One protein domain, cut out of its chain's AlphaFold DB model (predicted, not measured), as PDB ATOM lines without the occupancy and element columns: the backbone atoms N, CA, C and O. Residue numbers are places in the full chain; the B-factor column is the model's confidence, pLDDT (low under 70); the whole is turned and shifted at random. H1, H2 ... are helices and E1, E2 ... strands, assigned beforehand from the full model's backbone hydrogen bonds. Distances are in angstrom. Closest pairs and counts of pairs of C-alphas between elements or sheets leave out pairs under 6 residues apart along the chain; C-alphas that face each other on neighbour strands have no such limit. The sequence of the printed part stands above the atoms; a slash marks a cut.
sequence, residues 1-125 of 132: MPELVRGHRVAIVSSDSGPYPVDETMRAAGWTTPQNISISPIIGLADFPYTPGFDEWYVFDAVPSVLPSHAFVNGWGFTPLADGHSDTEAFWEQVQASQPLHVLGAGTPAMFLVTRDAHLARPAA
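Overview. This is residues 1 to 125 of the 132 residues of an uncharacterized protein of Massilia sp. Dwa41.01b (UniProt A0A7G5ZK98). One four-stranded sheet, E1 to E4, stands in the middle of the domain, with long loops on both sides. H1 lies out in the loops beyond E1, away from the sheet, while H2 and H3 only graze the sheet. The printed part has 125 residues, with three named helices and four named strands in the order E1 H1 E2 H2 E3 E4 H3; the sheet's order is E1 - E2 - E3 - E4, all antiparallel. The class is mixed, helices and strands, with under half of the residues in named elements. The whole is compact, with a radius of gyration of the C-alphas of 14.0 A and spans of 42 by 29 by 29 A.

Arrangement. Edge strand E1, residues 9 to 15, is antiparallel to E2, residues 54 to 60, with N 11 and O 58 2.8 A apart, within hydrogen-bond range. Residues 38 to 39 pair antiparallel with residues 11 to 12 of E1. H1, residues 24 to 28, is not on the sheet. E2 is antiparallel to E3, residues 102 to 107, with N 57 and O 104 at 2.8 A. E3 and edge strand E4, residues 110 to 115, form a hairpin, with N 105 and O 112 at 2.9 A. H2, residues 86 to 98, only grazes the sheet, with residues 95 to 98. H3, residues 118 to 125, only grazes it with residues 120 to 124; its closest C-alphas to E4 are Thr 115 and Ala 121, 6.5 A apart. Every O i to N i+4 pair is within hydrogen-bond range in H1 and H2, but 1 of 4 in H3, where 0 of 5 O i to N i+3 pairs are.

Along the chain. E1 begins at C-alpha 9, (-41.652, 15.580, 7.547), and spans 16.9 A; E2 spans 17.0 A. H2 spans 18.1 A from C-alpha 86, (-15.815, 8.463, 15.527). H3 ends at C-alpha 125, (-21.067, 16.108, -6.636).

Size, cuts and confidence. The C-alphas farthest apart, of Ala 28 and Gly 84, are 42.9 A apart. The printed part has no cut. The links H1 to E2 and E2 to H2 are long, 25 residues each. Mean pLDDT of the printed part is 79.4, with 29 residues under 70, among them 45 to 54 and 74 to 80.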
ATOM      1  N   MET A   1     -33.951  23.919  -2.770       60.78
ATOM      2  CA  MET A   1     -33.988  23.325  -1.416       60.78
ATOM      3  C   MET A   1     -35.401  23.160  -0.864       60.78
ATOM      4  O   MET A   1     -35.671  22.047  -0.442       60.78
ATOM      5  N   PRO A   2     -36.315  24.151  -0.907       65.44
ATOM      6  CA  PRO A   2     -37.663  23.994  -0.332       65.44
ATOM      7  C   PRO A   2     -38.457  22.814  -0.912       65.44
ATOM      8  O   PRO A   2     -39.142  22.108  -0.185       65.44
ATOM      9  N   GLU A   3     -38.291  22.540  -2.211       76.81
ATOM     10  CA  GLU A   3     -38.939  21.392  -2.863       76.81
ATOM     11  C   GLU A   3     -38.467  20.028  -2.327       76.81
ATOM     12  O   GLU A   3     -39.213  19.066  -2.443       76.81
ATOM     13  N   LEU A   4     -37.274  19.926  -1.716       78.75
ATOM     14  CA  LEU A   4     -36.742  18.652  -1.200       78.75
ATOM     15  C   LEU A   4     -37.468  18.147   0.046       78.75
ATOM     16  O   LEU A   4     -37.424  16.961   0.339       78.75
ATOM     17  N   VAL A   5     -38.095  19.042   0.808       82.69
ATOM     18  CA  VAL A   5     -38.830  18.665   2.026       82.69
ATOM     19  C   VAL A   5     -40.340  18.729   1.831       82.69
ATOM     20  O   VAL A   5     -41.103  18.391   2.735       82.69
ATOM     21  N   ARG A   6     -40.792  19.214   0.673       86.44
ATOM     22  CA  ARG A   6     -42.208  19.405   0.390       86.44
ATOM     23  C   ARG A   6     -42.913  18.055   0.380       86.44
ATOM     24  O   ARG A   6     -42.502  17.145  -0.323       86.44
ATOM     25  N   GLY A   7     -44.021  17.955   1.108       89.12
ATOM     26  CA  GLY A   7     -44.766  16.701   1.229       89.12
ATOM     27  C   GLY A   7     -44.125  15.693   2.184       89.12
ATOM     28  O   GLY A   7     -44.689  14.621   2.382       89.12
ATOM     29  N   HIS A   8     -43.015  16.057   2.828       91.12
ATOM     30  CA  HIS A   8     -42.309  15.234   3.799       91.12
ATOM     31  C   HIS A   8     -42.365  15.864   5.192       91.12
ATOM     32  O   HIS A   8     -42.866  16.973   5.398       91.12
ATOM     33  N   ARG A   9     -41.858  15.126   6.173       91.50
ATOM     34  CA  ARG A   9     -41.652  15.580   7.547       91.50
ATOM     35  C   ARG A   9     -40.180  15.853   7.774       91.50
ATOM     36  O   ARG A   9     -39.333  15.148   7.231       91.50
ATOM     37  N   VAL A  10     -39.893  16.831   8.618       89.81
ATOM     38  CA  VAL A  10     -38.540  17.186   9.032       89.81
ATOM     39  C   VAL A  10     -38.402  16.934  10.525       89.81
ATOM     40  O   VAL A  10     -39.256  17.348  11.309       89.81
ATOM     41  N   ALA A  11     -37.327  16.254  10.908       90.75
ATOM     42  CA  ALA A  11     -36.838  16.188  12.274       90.75
ATOM     43  C   ALA A  11     -35.608  17.095  12.397       90.75
ATOM     44  O   ALA A  11     -34.633  16.918  11.665       90.75
ATOM     45  N   ILE A  12     -35.676  18.067  13.302       88.12
ATOM     46  CA  ILE A  12     -34.594  19.008  13.591       88.12
ATOM     47  C   ILE A  12     -33.876  18.516  14.840       88.12
ATOM     48  O   ILE A  12     -34.464  18.475  15.927       88.12
ATOM     49  N   VAL A  13     -32.617  18.126  14.663       85.56
ATOM     50  CA  VAL A  13     -31.798  17.514  15.719       85.56
ATOM     51  C   VAL A  13     -30.942  18.565  16.420       85.56
ATOM     52  O   VAL A  13     -30.723  18.474  17.626       85.56
ATOM     53  N   SER A  14     -30.541  19.608  15.693       79.25
ATOM     54  CA  SER A  14     -29.784  20.736  16.231       79.25
ATOM     55  C   SER A  14     -30.109  22.059  15.554       79.25
ATOM     56  O   SER A  14     -30.454  22.144  14.370       79.25
ATOM     57  N   SER A  15     -29.973  23.108  16.355       74.50
ATOM     58  CA  SER A  15     -30.057  24.505  15.980       74.50
ATOM     59  C   SER A  15     -29.176  25.322  16.918       74.50
ATOM     60  O   SER A  15     -29.408  25.307  18.128       74.50
ATOM     61  N   ASP A  16     -28.166  25.997  16.376       66.69
ATOM     62  CA  ASP A  16     -27.183  26.781  17.132       66.69
ATOM     63  C   ASP A  16     -26.593  25.995  18.321       66.69
ATOM     64  O   ASP A  16     -26.605  26.426  19.474       66.69
ATOM     65  N   SER A  17     -26.112  24.775  18.047       65.50
ATOM     66  CA  SER A  17     -25.535  23.842  19.035       65.50
ATOM     67  C   SER A  17     -26.499  23.310  20.115       65.50
ATOM     68  O   SER A  17     -26.050  22.664  21.067       65.50
ATOM     69  N   GLY A  18     -27.813  23.532  19.991       70.75
ATOM     70  CA  GLY A  18     -28.824  23.054  20.942       70.75
ATOM     71  C   GLY A  18     -30.089  22.483  20.285       70.75
ATOM     72  O   GLY A  18     -30.220  22.496  19.063       70.75
ATOM     73  N   PRO A  19     -31.046  21.954  21.073       75.69
ATOM     74  CA  PRO A  19     -32.330  21.501  20.545       75.69
ATOM     75  C   PRO A  19     -33.108  22.666  19.932       75.69
ATOM     76  O   PRO A  19     -33.206  23.736  20.534       75.69
ATOM     77  N   TYR A  20     -33.726  22.449  18.770       80.88
ATOM     78  CA  TYR A  20     -34.559  23.472  18.142       80.88
ATOM     79  C   TYR A  20     -35.839  23.705  18.965       80.88
ATOM     80  O   TYR A  20     -36.622  22.766  19.135       80.88
ATOM     81  N   PRO A  21     -36.111  24.920  19.468       82.62
ATOM     82  CA  PRO A  21     -37.285  25.169  20.295       82.62
ATOM     83  C   PRO A  21     -38.572  25.181  19.461       82.62
ATOM     84  O   PRO A  21     -38.680  25.889  18.463       82.62
ATOM     85  N   VAL A  22     -39.588  24.437  19.904       85.31
ATOM     86  CA  VAL A  22     -40.948  24.514  19.345       85.31
ATOM     87  C   VAL A  22     -41.773  25.462  20.211       85.31
ATOM     88  O   VAL A  22     -41.995  25.192  21.397       85.31
ATOM     89  N   ASP A  23     -42.224  26.574  19.636       86.25
ATOM     90  CA  ASP A  23     -43.104  27.531  20.310       86.25
ATOM     91  C   ASP A  23     -44.588  27.121  20.232       86.25
ATOM     92  O   ASP A  23     -44.945  26.049  19.736       86.25
ATOM     93  N   GLU A  24     -45.475  27.961  20.768       88.06
ATOM     94  CA  GLU A  24     -46.909  27.662  20.790       88.06
ATOM     95  C   GLU A  24     -47.559  27.705  19.403       88.06
ATOM     96  O   GLU A  24     -48.451  26.909  19.115       88.06
ATOM     97  N   THR A  25     -47.081  28.578  18.516       85.50
ATOM     98  CA  THR A  25     -47.571  28.674  17.135       85.50
ATOM     99  C   THR A  25     -47.237  27.398  16.372       85.50
ATOM    100  O   THR A  25     -48.091  26.821  15.698       85.50
ATOM    101  N   MET A  26     -46.006  26.911  16.519       86.69
ATOM    102  CA  MET A  26     -45.555  25.665  15.915       86.69
ATOM    103  C   MET A  26     -46.304  24.461  16.493       86.69
ATOM    104  O   MET A  26     -46.751  23.599  15.735       86.69
ATOM    105  N   ARG A  27     -46.511  24.406  17.816       89.50
ATOM    106  CA  ARG A  27     -47.350  23.363  18.433       89.50
ATOM    107  C   ARG A  27     -48.771  23.379  17.878       89.50
ATOM    108  O   ARG A  27     -49.280  22.323  17.510       89.50
ATOM    109  N   ALA A  28     -49.383  24.555  17.748       88.62
ATOM    110  CA  ALA A  28     -50.710  24.705  17.153       88.62
ATOM    111  C   ALA A  28     -50.751  24.261  15.679       88.62
ATOM    112  O   ALA A  28     -51.766  23.738  15.222       88.62
ATOM    113  N   ALA A  29     -49.639  24.399  14.951       85.50
ATOM    114  CA  ALA A  29     -49.473  23.891  13.590       85.50
ATOM    115  C   ALA A  29     -49.185  22.375  13.519       85.50
ATOM    116  O   ALA A  29     -49.090  21.819  12.427       85.50
ATOM    117  N   GLY A  30     -49.065  21.682  14.656       89.88
ATOM    118  CA  GLY A  30     -48.880  20.230  14.723       89.88
ATOM    119  C   GLY A  30     -47.431  19.764  14.861       89.88
ATOM    120  O   GLY A  30     -47.154  18.587  14.628       89.88
ATOM    121  N   TRP A  31     -46.504  20.652  15.229       91.38
ATOM    122  CA  TRP A  31     -45.145  20.252  15.601       91.38
ATOM    123  C   TRP A  31     -45.127  19.537  16.954       91.38
ATOM    124  O   TRP A  31     -45.886  19.864  17.867       91.38
ATOM    125  N   THR A  32     -44.217  18.576  17.101       91.19
ATOM    126  CA  THR A  32     -44.052  17.777  18.326       91.19
ATOM    127  C   THR A  32     -42.580  17.649  18.700       91.19
ATOM    128  O   THR A  32     -41.718  17.824  17.846       91.19
ATOM    129  N   THR A  33     -42.287  17.345  19.968       90.19
ATOM    130  CA  THR A  33     -40.904  17.226  20.469       90.19
ATOM    131  C   THR A  33     -40.631  15.902  21.197       90.19
ATOM    132  O   THR A  33     -40.287  15.915  22.386       90.19
ATOM    133  N   PRO A  34     -40.836  14.730  20.567       87.56
ATOM    134  CA  PRO A  34     -40.460  13.468  21.193       87.56
ATOM    135  C   PRO A  34     -38.941  13.407  21.385       87.56
ATOM    136  O   PRO A  34     -38.185  13.754  20.485       87.56
ATOM    137  N   GLN A  35     -38.492  12.952  22.559       83.62
ATOM    138  CA  GLN A  35     -37.065  12.720  22.843       83.62
ATOM    139  C   GLN A  35     -36.171  13.953  22.576       83.62
ATOM    140  O   GLN A  35     -35.024  13.807  22.176       83.62
ATOM    141  N   ASN A  36     -36.695  15.164  22.812       85.12
ATOM    142  CA  ASN A  36     -36.036  16.454  22.545       85.12
ATOM    143  C   ASN A  36     -35.734  16.754  21.064       85.12
ATOM    144  O   ASN A  36     -34.954  17.657  20.778       85.12
ATOM    145  N   ILE A  37     -36.373  16.047  20.132       88.62
ATOM    146  CA  ILE A  37     -36.215  16.255  18.690       88.62
ATOM    147  C   ILE A  37     -37.468  16.924  18.154       88.62
ATOM    148  O   ILE A  37     -38.573  16.421  18.355       88.62
ATOM    149  N   SER A  38     -37.306  18.031  17.440       90.00
ATOM    150  CA  SER A  38     -38.434  18.807  16.928       90.00
ATOM    151  C   SER A  38     -38.893  18.257  15.587       90.00
ATOM    152  O   SER A  38     -38.161  18.317  14.604       90.00
ATOM    153  N   ILE A  39     -40.106  17.708  15.545       90.94
ATOM    154  CA  ILE A  39     -40.676  17.036  14.375       90.94
ATOM    155  C   ILE A  39     -41.837  17.843  13.820       90.94
ATOM    156  O   ILE A  39     -42.788  18.166  14.539       90.94
ATOM    157  N   SER A  40     -41.783  18.107  12.519       90.56
ATOM    158  CA  SER A  40     -42.803  18.856  11.803       90.56
ATOM    159  C   SER A  40     -44.056  18.022  11.473       90.56
ATOM    160  O   SER A  40     -43.992  16.791  11.311       90.56
ATOM    161  N   PRO A  41     -45.214  18.679  11.250       90.25
ATOM    162  CA  PRO A  41     -46.258  18.136  10.382       90.25
ATOM    163  C   PRO A  41     -45.706  17.892   8.960       90.25
ATOM    164  O   PRO A  41     -44.551  18.200   8.662       90.25
ATOM    165  N   ILE A  42     -46.518  17.338   8.058       91.12
ATOM    166  CA  ILE A  42     -46.140  17.300   6.635       91.12
ATOM    167  C   ILE A  42     -45.973  18.747   6.151       91.12
ATOM    168  O   ILE A  42     -46.893  19.548   6.301       91.12
ATOM    169  N   ILE A  43     -44.807  19.075   5.594       85.25
ATOM    170  CA  ILE A  43     -44.459  20.442   5.203       85.25
ATOM    171  C   ILE A  43     -45.074  20.789   3.844       85.25
ATOM    172  O   ILE A  43     -44.814  20.132   2.829       85.25
ATOM    173  N   GLY A  44     -45.859  21.867   3.808       80.56
ATOM    174  CA  GLY A  44     -46.210  22.590   2.588       80.56
ATOM    175  C   GLY A  44     -45.149  23.635   2.216       80.56
ATOM    176  O   GLY A  44     -44.394  24.099   3.061       80.56
ATOM    177  N   LEU A  45     -45.102  24.056   0.945       65.50
ATOM    178  CA  LEU A  45     -44.175  25.104   0.468       65.50
ATOM    179  C   LEU A  45     -44.321  26.437   1.221       65.50
ATOM    180  O   LEU A  45     -43.333  27.134   1.425       65.50
ATOM    181  N   ALA A  46     -45.552  26.783   1.607       62.22
ATOM    182  CA  ALA A  46     -45.855  27.999   2.362       62.22
ATOM    183  C   ALA A  46     -45.508  27.878   3.856       62.22
ATOM    184  O   ALA A  46     -45.353  28.893   4.526       62.22
ATOM    185  N   ASP A  47     -45.354  26.647   4.349       64.50
ATOM    186  CA  ASP A  47     -45.135  26.327   5.762       64.50
ATOM    187  C   ASP A  47     -43.667  26.003   6.052       64.50
ATOM    188  O   ASP A  47     -43.333  25.549   7.146       64.50
ATOM    189  N   PHE A  48     -42.787  26.185   5.061       62.19
ATOM    190  CA  PHE A  48     -41.373  25.890   5.205       62.19
ATOM    191  C   PHE A  48     -40.764  26.849   6.239       62.19
ATOM    192  O   PHE A  48     -40.716  28.059   5.988       62.19
ATOM    193  N   PRO A  49     -40.279  26.345   7.387       59.81
ATOM    194  CA  PRO A  49     -39.634  27.187   8.373       59.81
ATOM    195  C   PRO A  49     -38.265  27.580   7.819       59.81
ATOM    196  O   PRO A  49     -37.278  26.868   7.967       59.81
ATOM    197  N   TYR A  50     -38.192  28.727   7.148       56.69
ATOM    198  CA  TYR A  50     -36.919  29.390   6.884       56.69
ATOM    199  C   TYR A  50     -36.467  30.078   8.179       56.69
ATOM    200  O   TYR A  50     -36.387  31.301   8.257       56.69
ATOM    201  N   THR A  51     -36.254  29.308   9.246       57.41
ATOM    202  CA  THR A  51     -35.698  29.842  10.485       57.41
ATOM    203  C   THR A  51     -34.175  29.779  10.403       57.41
ATOM    204  O   THR A  51     -33.613  28.695  10.245       57.41
ATOM    205  N   PRO A  52     -33.477  30.928  10.437       56.56
ATOM    206  CA  PRO A  52     -32.022  30.931  10.496       56.56
ATOM    207  C   PRO A  52     -31.543  30.218  11.767       56.56
ATOM    208  O   PRO A  52     -32.161  30.359  12.821       56.56
ATOM    209  N   GLY A  53     -30.437  29.477  11.653       58.91
ATOM    210  CA  GLY A  53     -29.786  28.805  12.780       58.91
ATOM    211  C   GLY A  53     -30.073  27.310  12.914       58.91
ATOM    212  O   GLY A  53     -29.794  26.767  13.973       58.91
ATOM    213  N   PHE A  54     -30.638  26.637  11.905       66.19
ATOM    214  CA  PHE A  54     -30.658  25.170  11.898       66.19
ATOM    215  C   PHE A  54     -29.280  24.611  11.541       66.19
ATOM    216  O   PHE A  54     -28.667  25.093  10.589       66.19
ATOM    217  N   ASP A  55     -28.861  23.565  12.253       73.88
ATOM    218  CA  ASP A  55     -27.575  22.913  12.002       73.88
ATOM    219  C   ASP A  55     -27.761  21.580  11.263       73.88
ATOM    220  O   ASP A  55     -26.996  21.280  10.347       73.88
ATOM    221  N   GLU A  56     -28.806  20.804  11.593       85.88
ATOM    222  CA  GLU A  56     -29.045  19.483  10.992       85.88
ATOM    223  C   GLU A  56     -30.526  19.060  10.952       85.88
ATOM    224  O   GLU A  56     -31.228  19.036  11.972       85.88
ATOM    225  N   TRP A  57     -30.986  18.669   9.759       87.94
ATOM    226  CA  TRP A  57     -32.335  18.182   9.463       87.94
ATOM    227  C   TRP A  57     -32.325  16.786   8.852       87.94
ATOM    228  O   TRP A  57     -31.608  16.522   7.886       87.94
ATOM    229  N   TYR A  58     -33.244  15.945   9.316       90.94
ATOM    230  CA  TYR A  58     -33.559  14.647   8.725       90.94
ATOM    231  C   TYR A  58     -34.952  14.680   8.107       90.94
ATOM    232  O   TYR A  58     -35.917  15.086   8.756       90.94
ATOM    233  N   VAL A  59     -35.066  14.241   6.857       91.44
ATOM    234  CA  VAL A  59     -36.305  14.299   6.073       91.44
ATOM    235  C   VAL A  59     -36.881  12.897   5.895       91.44
ATOM    236  O   VAL A  59     -36.173  11.986   5.458       91.44
ATOM    237  N   PHE A  60     -38.170  12.726   6.192       93.06
ATOM    238  CA  PHE A  60     -38.861  11.435   6.162       93.06
ATOM    239  C   PHE A  60     -40.239  11.516   5.491       93.06
ATOM    240  O   PHE A  60     -40.964  12.492   5.677       93.06
ATOM    241  N   ASP A  61     -40.660  10.444   4.812       90.88
ATOM    242  CA  ASP A  61     -42.063  10.264   4.388       90.88
ATOM    243  C   ASP A  61     -42.992  10.026   5.583       90.88
ATOM    244  O   ASP A  61     -44.080  10.596   5.696       90.88
ATOM    245  N   ALA A  62     -42.540   9.187   6.511       88.94
ATOM    246  CA  ALA A  62     -43.224   8.857   7.747       88.94
ATOM    247  C   ALA A  62     -42.216   8.873   8.894       88.94
ATOM    248  O   ALA A  62     -41.069   8.472   8.715       88.94
ATOM    249  N   VAL A  63     -42.647   9.334  10.070       83.62
ATOM    250  CA  VAL A  63     -41.775   9.389  11.250       83.62
ATOM    251  C   VAL A  63     -41.337   7.963  11.610       83.62
ATOM    252  O   VAL A  63     -42.209   7.118  11.844       83.62
ATOM    253  N   PRO A  64     -40.027   7.668  11.641       84.50
ATOM    254  CA  PRO A  64     -39.540   6.340  11.987       84.50
ATOM    255  C   PRO A  64     -39.709   6.062  13.485       84.50
ATOM    256  O   PRO A  64     -39.841   6.973  14.304       84.50
ATOM    257  N   SER A  65     -39.662   4.784  13.862       84.06
ATOM    258  CA  SER A  65     -39.620   4.373  15.273       84.06
ATOM    259  C   SER A  65     -38.294   4.720  15.955       84.06
ATOM    260  O   SER A  65     -38.251   4.836  17.178       84.06
ATOM    261  N   VAL A  66     -37.227   4.877  15.168       85.94
ATOM    262  CA  VAL A  66     -35.889   5.263  15.617       85.94
ATOM    263  C   VAL A  66     -35.565   6.623  15.025       85.94
ATOM    264  O   VAL A  66     -35.453   6.764  13.808       85.94
ATOM    265  N   LEU A  67     -35.423   7.617  15.894       87.75
ATOM    266  CA  LEU A  67     -35.048   8.968  15.510       87.75
ATOM    267  C   LEU A  67     -33.552   9.205  15.751       87.75
ATOM    268  O   LEU A  67     -32.973   8.591  16.650       87.75
ATOM    269  N   PRO A  68     -32.923  10.091  14.965       84.31
ATOM    270  CA  PRO A  68     -31.547  10.520  15.205       84.31
ATOM    271  C   PRO A  68     -31.434  11.207  16.570       84.31
ATOM    272  O   PRO A  68     -32.167  12.146  16.852       84.31
ATOM    273  N   SER A  69     -30.529  10.737  17.426       81.00
ATOM    274  CA  SER A  69     -30.446  11.177  18.827       81.00
ATOM    275  C   SER A  69     -29.337  12.191  19.117       81.00
ATOM    276  O   SER A  69     -29.276  12.716  20.227       81.00
ATOM    277  N   HIS A  70     -28.453  12.453  18.154       79.88
ATOM    278  CA  HIS A  70     -27.332  13.384  18.301       79.88
ATOM    279  C   HIS A  70     -27.129  14.179  17.028       79.88
ATOM    280  O   HIS A  70     -27.318  13.646  15.940       79.88
ATOM    281  N   ALA A  71     -26.704  15.422  17.205       78.50
ATOM    282  CA  ALA A  71     -26.283  16.278  16.119       78.50
ATOM    283  C   ALA A  71     -24.872  15.912  15.657       78.50
ATOM    284  O   ALA A  71     -23.969  15.737  16.480       78.50
ATOM    285  N   PHE A  72     -24.678  15.849  14.350       80.38
ATOM    286  CA  PHE A  72     -23.382  15.747  13.718       80.38
ATOM    287  C   PHE A  72     -22.779  17.139  13.522       80.38
ATOM    288  O   PHE A  72     -23.346  18.007  12.859       80.38
ATOM    289  N   VAL A  73     -21.592  17.345  14.088       72.00
ATOM    290  CA  VAL A  73     -20.817  18.571  13.884       72.00
ATOM    291  C   VAL A  73     -19.980  18.388  12.623       72.00
ATOM    292  O   VAL A  73     -19.015  17.623  12.613       72.00
ATOM    293  N   ASN A  74     -20.350  19.071  11.541       64.81
ATOM    294  CA  ASN A  74     -19.590  19.010  10.299       64.81
ATOM    295  C   ASN A  74     -18.284  19.822  10.385       64.81
ATOM    296  O   ASN A  74     -18.181  20.832  11.078       64.81
ATOM    297  N   GLY A  75     -17.256  19.351   9.672       59.16
ATOM    298  CA  GLY A  75     -16.005  20.092   9.485       59.16
ATOM    299  C   GLY A  75     -16.188  21.302   8.564       59.16
ATOM    300  O   GLY A  75     -17.262  21.519   8.027       59.16
ATOM    301  N   TRP A  76     -15.136  22.091   8.347       56.53
ATOM    302  CA  TRP A  76     -15.181  23.328   7.553       56.53
ATOM    303  C   TRP A  76     -15.409  23.071   6.046       56.53
ATOM    304  O   TRP A  76     -14.770  22.196   5.470       56.53
ATOM    305  N   GLY A  77     -16.249  23.878   5.382       57.53
ATOM    306  CA  GLY A  77     -16.493  23.821   3.929       57.53
ATOM    307  C   GLY A  77     -17.286  22.596   3.438       57.53
ATOM    308  O   GLY A  77     -17.857  21.846   4.220       57.53
ATOM    309  N   PHE A  78     -17.334  22.381   2.120       59.75
ATOM    310  CA  PHE A  78     -17.854  21.142   1.515       59.75
ATOM    311  C   PHE A  78     -16.802  20.028   1.594       59.75
ATOM    312  O   PHE A  78     -16.317  19.536   0.575       59.75
ATOM    313  N   THR A  79     -16.399  19.672   2.809       61.66
ATOM    314  CA  THR A  79     -15.398  18.625   3.029       61.66
ATOM    315  C   THR A  79     -16.100  17.269   3.138       61.66
ATOM    316  O   THR A  79     -17.120  17.177   3.829       61.66
ATOM    317  N   PRO A  80     -15.600  16.211   2.469       68.75
ATOM    318  CA  PRO A  80     -16.081  14.852   2.689       68.75
ATOM    319  C   PRO A  80     -16.042  14.486   4.174       68.75
ATOM    320  O   PRO A  80     -15.142  14.907   4.900       68.75
ATOM    321  N   LEU A  81     -17.000  13.678   4.626       75.56
ATOM    322  CA  LEU A  81     -16.932  13.125   5.975       75.56
ATOM    323  C   LEU A  81     -15.694  12.224   6.072       75.56
ATOM    324  O   LEU A  81     -15.470  11.396   5.189       75.56
ATOM    325  N   ALA A  82     -14.862  12.427   7.094       73.12
ATOM    326  CA  ALA A  82     -13.591  11.727   7.218       73.12
ATOM    327  C   ALA A  82     -13.809  10.279   7.684       73.12
ATOM    328  O   ALA A  82     -14.297  10.045   8.792       73.12
ATOM    329  N   ASP A  83     -13.406   9.315   6.856       72.88
ATOM    330  CA  ASP A  83     -13.454   7.895   7.207       72.88
ATOM    331  C   ASP A  83     -12.609   7.602   8.459       72.88
ATOM    332  O   ASP A  83     -11.502   8.121   8.623       72.88
ATOM    333  N   GLY A  84     -13.127   6.752   9.350       74.31
ATOM    334  CA  GLY A  84     -12.443   6.349  10.584       74.31
ATOM    335  C   GLY A  84     -12.448   7.395  11.705       74.31
ATOM    336  O   GLY A  84     -11.783   7.194  12.724       74.31
ATOM    337  N   HIS A  85     -13.170   8.511  11.545       82.75
ATOM    338  CA  HIS A  85     -13.448   9.443  12.638       82.75
ATOM    339  C   HIS A  85     -14.734   9.034  13.369       82.75
ATOM    340  O   HIS A  85     -15.776   8.878  12.731       82.75
ATOM    341  N   SER A  86     -14.691   8.942  14.702       84.25
ATOM    342  CA  SER A  86     -15.815   8.463  15.527       84.25
ATOM    343  C   SER A  86     -17.127   9.197  15.254       84.25
ATOM    344  O   SER A  86     -18.183   8.579  15.186       84.25
ATOM    345  N   ASP A  87     -17.064  10.513  15.049       82.31
ATOM    346  CA  ASP A  87     -18.264  11.321  14.803       82.31
ATOM    347  C   ASP A  87     -18.881  11.028  13.428       82.31
ATOM    348  O   ASP A  87     -20.100  11.036  13.280       82.31
ATOM    349  N   THR A  88     -18.048  10.730  12.422       84.50
ATOM    350  CA  THR A  88     -18.517  10.339  11.082       84.50
ATOM    351  C   THR A  88     -19.132   8.943  11.117       84.50
ATOM    352  O   THR A  88     -20.169   8.711  10.500       84.50
ATOM    353  N   GLU A  89     -18.531   8.015  11.863       88.56
ATOM    354  CA  GLU A  89     -19.082   6.672  12.066       88.56
ATOM    355  C   GLU A  89     -20.436   6.732  12.781       88.56
ATOM    356  O   GLU A  89     -21.412   6.176  12.282       88.56
ATOM    357  N   ALA A  90     -20.531   7.492  13.876       88.19
ATOM    358  CA  ALA A  90     -21.775   7.688  14.618       88.19
ATOM    359  C   ALA A  90     -22.875   8.324  13.752       88.19
ATOM    360  O   ALA A  90     -24.025   7.883  13.784       88.19
ATOM    361  N   PHE A  91     -22.528   9.317  12.929       88.62
ATOM    362  CA  PHE A  91     -23.450   9.884  11.948       88.62
ATOM    363  C   PHE A  91     -23.964   8.822  10.968       88.62
ATOM    364  O   PHE A  91     -25.170   8.697  10.744       88.62
ATOM    365  N   TRP A  92     -23.073   8.004  10.400       90.12
ATOM    366  CA  TRP A  92     -23.487   6.951   9.475       90.12
ATOM    367  C   TRP A  92     -24.345   5.879  10.146       90.12
ATOM    368  O   TRP A  92     -25.314   5.427   9.535       90.12
ATOM    369  N   GLU A  93     -24.058   5.508  11.392       90.81
ATOM    370  CA  GLU A  93     -24.908   4.613  12.182       90.81
ATOM    371  C   GLU A  93     -26.318   5.191  12.360       90.81
ATOM    372  O   GLU A  93     -27.307   4.482  12.155       90.81
ATOM    373  N   GLN A  94     -26.441   6.489  12.651       90.38
ATOM    374  CA  GLN A  94     -27.738   7.165  12.749       90.38
ATOM    375  C   GLN A  94     -28.490   7.173  11.420       90.38
ATOM    376  O   GLN A  94     -29.687   6.872  11.391       90.38
ATOM    377  N   VAL A  95     -27.815   7.478  10.309       91.44
ATOM    378  CA  VAL A  95     -28.412   7.444   8.964       91.44
ATOM    379  C   VAL A  95     -28.880   6.030   8.616       91.44
ATOM    380  O   VAL A  95     -29.975   5.849   8.079       91.44
ATOM    381  N   GLN A  96     -28.088   5.013   8.953       92.25
ATOM    382  CA  GLN A  96     -28.443   3.614   8.732       92.25
ATOM    383  C   GLN A  96     -29.607   3.161   9.618       92.25
ATOM    384  O   GLN A  96     -30.455   2.410   9.141       92.25
ATOM    385  N   ALA A  97     -29.690   3.616  10.866       91.44
ATOM    386  CA  ALA A  97     -30.749   3.220  11.790       91.44
ATOM    387  C   ALA A  97     -32.081   3.935  11.512       91.44
ATOM    388  O   ALA A  97     -33.130   3.296  11.467       91.44
ATOM    389  N   SER A  98     -32.044   5.255  11.312       91.69
ATOM    390  CA  SER A  98     -33.244   6.088  11.126       91.69
ATOM    391  C   SER A  98     -33.783   6.058   9.698       91.69
ATOM    392  O   SER A  98     -34.964   6.296   9.464       91.69
ATOM    393  N   GLN A  99     -32.927   5.712   8.740       92.81
ATOM    394  CA  GLN A  99     -33.257   5.570   7.336       92.81
ATOM    395  C   GLN A  99     -33.948   6.813   6.703       92.81
ATOM    396  O   GLN A  99     -35.043   6.674   6.146       92.81
ATOM    397  N   PRO A 100     -33.334   8.012   6.710       93.44
ATOM    398  CA  PRO A 100     -33.927   9.221   6.131       93.44
ATOM    399  C   PRO A 100     -33.892   9.228   4.594       93.44
ATOM    400  O   PRO A 100     -33.065   8.564   3.965       93.44
ATOM    401  N   LEU A 101     -34.767  10.024   3.972       93.00
ATOM    402  CA  LEU A 101     -34.708  10.330   2.536       93.00
ATOM    403  C   LEU A 101     -33.562  11.291   2.213       93.00
ATOM    404  O   LEU A 101     -32.807  11.081   1.255       93.00
ATOM    405  N   HIS A 102     -33.450  12.337   3.035       89.50
ATOM    406  CA  HIS A 102     -32.430  13.371   2.942       89.50
ATOM    407  C   HIS A 102     -31.930  13.728   4.343       89.50
ATOM    408  O   HIS A 102     -32.727  13.803   5.280       89.50
ATOM    409  N   VAL A 103     -30.636  14.000   4.464       89.44
ATOM    410  CA  VAL A 103     -30.054  14.722   5.593       89.44
ATOM    411  C   VAL A 103     -29.481  16.022   5.061       89.44
ATOM    412  O   VAL A 103     -28.740  16.006   4.076       89.44
ATOM    413  N   LEU A 104     -29.860  17.134   5.678       83.50
ATOM    414  CA  LEU A 104     -29.407  18.475   5.334       83.50
ATOM    415  C   LEU A 104     -28.674  19.040   6.542       83.50
ATOM    416  O   LEU A 104     -29.282  19.184   7.598       83.50
ATOM    417  N   GLY A 105     -27.403  19.381   6.382       79.69
ATOM    418  CA  GLY A 105     -26.630  20.058   7.415       79.69
ATOM    419  C   GLY A 105     -26.128  21.414   6.945       79.69
ATOM    420  O   GLY A 105     -25.697  21.550   5.797       79.69
ATOM    421  N   ALA A 106     -26.171  22.408   7.828       72.19
ATOM    422  CA  ALA A 106     -25.659  23.751   7.594       72.19
ATOM    423  C   ALA A 106     -24.964  24.267   8.860       72.19
ATOM    424  O   ALA A 106     -25.614  24.586   9.837       72.19
ATOM    425  N   GLY A 107     -23.644  24.402   8.841       63.22
ATOM    426  CA  GLY A 107     -22.883  25.008   9.931       63.22
ATOM    427  C   GLY A 107     -21.848  25.918   9.311       63.22
ATOM    428  O   GLY A 107     -20.960  25.423   8.645       63.22
ATOM    429  N   THR A 108     -21.970  27.241   9.432       52.25
ATOM    430  CA  THR A 108     -21.082  28.166   8.696       52.25
ATOM    431  C   THR A 108     -19.612  27.869   9.034       52.25
ATOM    432  O   THR A 108     -19.255  27.980  10.206       52.25
ATOM    433  N   PRO A 109     -18.745  27.530   8.050       52.50
ATOM    434  CA  PRO A 109     -18.894  27.711   6.595       52.50
ATOM    435  C   PRO A 109     -19.171  26.439   5.758       52.50
ATOM    436  O   PRO A 109     -18.903  26.415   4.559       52.50
ATOM    437  N   ALA A 110     -19.669  25.371   6.356       63.22
ATOM    438  CA  ALA A 110     -19.922  24.061   5.771       63.22
ATOM    439  C   ALA A 110     -21.408  23.731   5.565       63.22
ATOM    440  O   ALA A 110     -22.260  24.004   6.409       63.22
ATOM    441  N   MET A 111     -21.718  23.058   4.455       71.25
ATOM    442  CA  MET A 111     -23.011  22.412   4.221       71.25
ATOM    443  C   MET A 111     -22.782  20.965   3.796       71.25
ATOM    444  O   MET A 111     -21.845  20.688   3.047       71.25
ATOM    445  N   PHE A 112     -23.654  20.053   4.222       78.12
ATOM    446  CA  PHE A 112     -23.671  18.682   3.710       78.12
ATOM    447  C   PHE A 112     -25.084  18.240   3.320       78.12
ATOM    448  O   PHE A 112     -26.081  18.679   3.892       78.12
ATOM    449  N   LEU A 113     -25.153  17.364   2.314       83.38
ATOM    450  CA  LEU A 113     -26.372  16.713   1.845       83.38
ATOM    451  C   LEU A 113     -26.105  15.212   1.733       83.38
ATOM    452  O   LEU A 113     -25.263  14.793   0.942       83.38
ATOM    453  N   VAL A 114     -26.870  14.406   2.462       86.75
ATOM    454  CA  VAL A 114     -26.957  12.956   2.244       86.75
ATOM    455  C   VAL A 114     -28.327  12.660   1.659       86.75
ATOM    456  O   VAL A 114     -29.326  13.161   2.162       86.75
ATOM    457  N   THR A 115     -28.414  11.882   0.582       88.94
ATOM    458  CA  THR A 115     -29.706  11.577  -0.043       88.94
ATOM    459  C   THR A 115     -29.751  10.190  -0.661       88.94
ATOM    460  O   THR A 115     -28.763   9.700  -1.203       88.94
ATOM    461  N   ARG A 116     -30.934   9.574  -0.608       87.88
ATOM    462  CA  ARG A 116     -31.261   8.343  -1.342       87.88
ATOM    463  C   ARG A 116     -31.705   8.575  -2.774       87.88
ATOM    464  O   ARG A 116     -31.825   7.619  -3.537       87.88
ATOM    465  N   ASP A 117     -31.977   9.821  -3.136       85.25
ATOM    466  CA  ASP A 117     -32.403  10.167  -4.477       85.25
ATOM    467  C   ASP A 117     -31.186  10.232  -5.413       85.25
ATOM    468  O   ASP A 117     -30.376  11.165  -5.391       85.25
ATOM    469  N   ALA A 118     -31.081   9.229  -6.284       80.25
ATOM    470  CA  ALA A 118     -30.019   9.124  -7.279       80.25
ATOM    471  C   ALA A 118     -30.029  10.257  -8.329       80.25
ATOM    472  O   ALA A 118     -29.035  10.439  -9.047       80.25
ATOM    473  N   HIS A 119     -31.131  11.005  -8.457       80.88
ATOM    474  CA  HIS A 119     -31.227  12.193  -9.305       80.88
ATOM    475  C   HIS A 119     -30.650  13.438  -8.628       80.88
ATOM    476  O   HIS A 119     -30.121  14.296  -9.332       80.88
ATOM    477  N   LEU A 120     -30.683  13.522  -7.295       75.19
ATOM    478  CA  LEU A 120     -30.088  14.622  -6.523       75.19
ATOM    479  C   LEU A 120     -28.613  14.389  -6.190       75.19
ATOM    480  O   LEU A 120     -27.837  15.344  -6.137       75.19
ATOM    481  N   ALA A 121     -28.209  13.129  -6.021       71.00
ATOM    482  CA  ALA A 121     -26.821  12.771  -5.737       71.00
ATOM    483  C   ALA A 121     -25.858  13.188  -6.866       71.00
ATOM    484  O   ALA A 121     -24.743  13.637  -6.609       71.00
ATOM    485  N   ARG A 122     -26.289  13.076  -8.131       61.19
ATOM    486  CA  ARG A 122     -25.443  13.359  -9.306       61.19
ATOM    487  C   ARG A 122     -25.078  14.844  -9.474       61.19
ATOM    488  O   ARG A 122     -23.902  15.123  -9.687       61.19
ATOM    489  N   PRO A 123     -26.023  15.799  -9.382       61.66
ATOM    490  CA  PRO A 123     -25.704  17.221  -9.449       61.66
ATOM    491  C   PRO A 123     -24.888  17.713  -8.255       61.66
ATOM    492  O   PRO A 123     -23.989  18.516  -8.460       61.66
ATOM    493  N   ALA A 124     -25.157  17.237  -7.032       58.56
ATOM    494  CA  ALA A 124     -24.476  17.715  -5.823       58.56
ATOM    495  C   ALA A 124     -22.949  17.512  -5.877       58.56
ATOM    496  O   ALA A 124     -22.196  18.407  -5.498       58.56
ATOM    497  N   ALA A 125     -22.490  16.392  -6.444       55.50
ATOM    498  CA  ALA A 125     -21.067  16.108  -6.636       55.50
ATOM    499  C   ALA A 125     -20.358  17.097  -7.586       55.50
ATOM    500  O   ALA A 125     -19.153  17.294  -7.477       55.50
TER     501      ALA A 125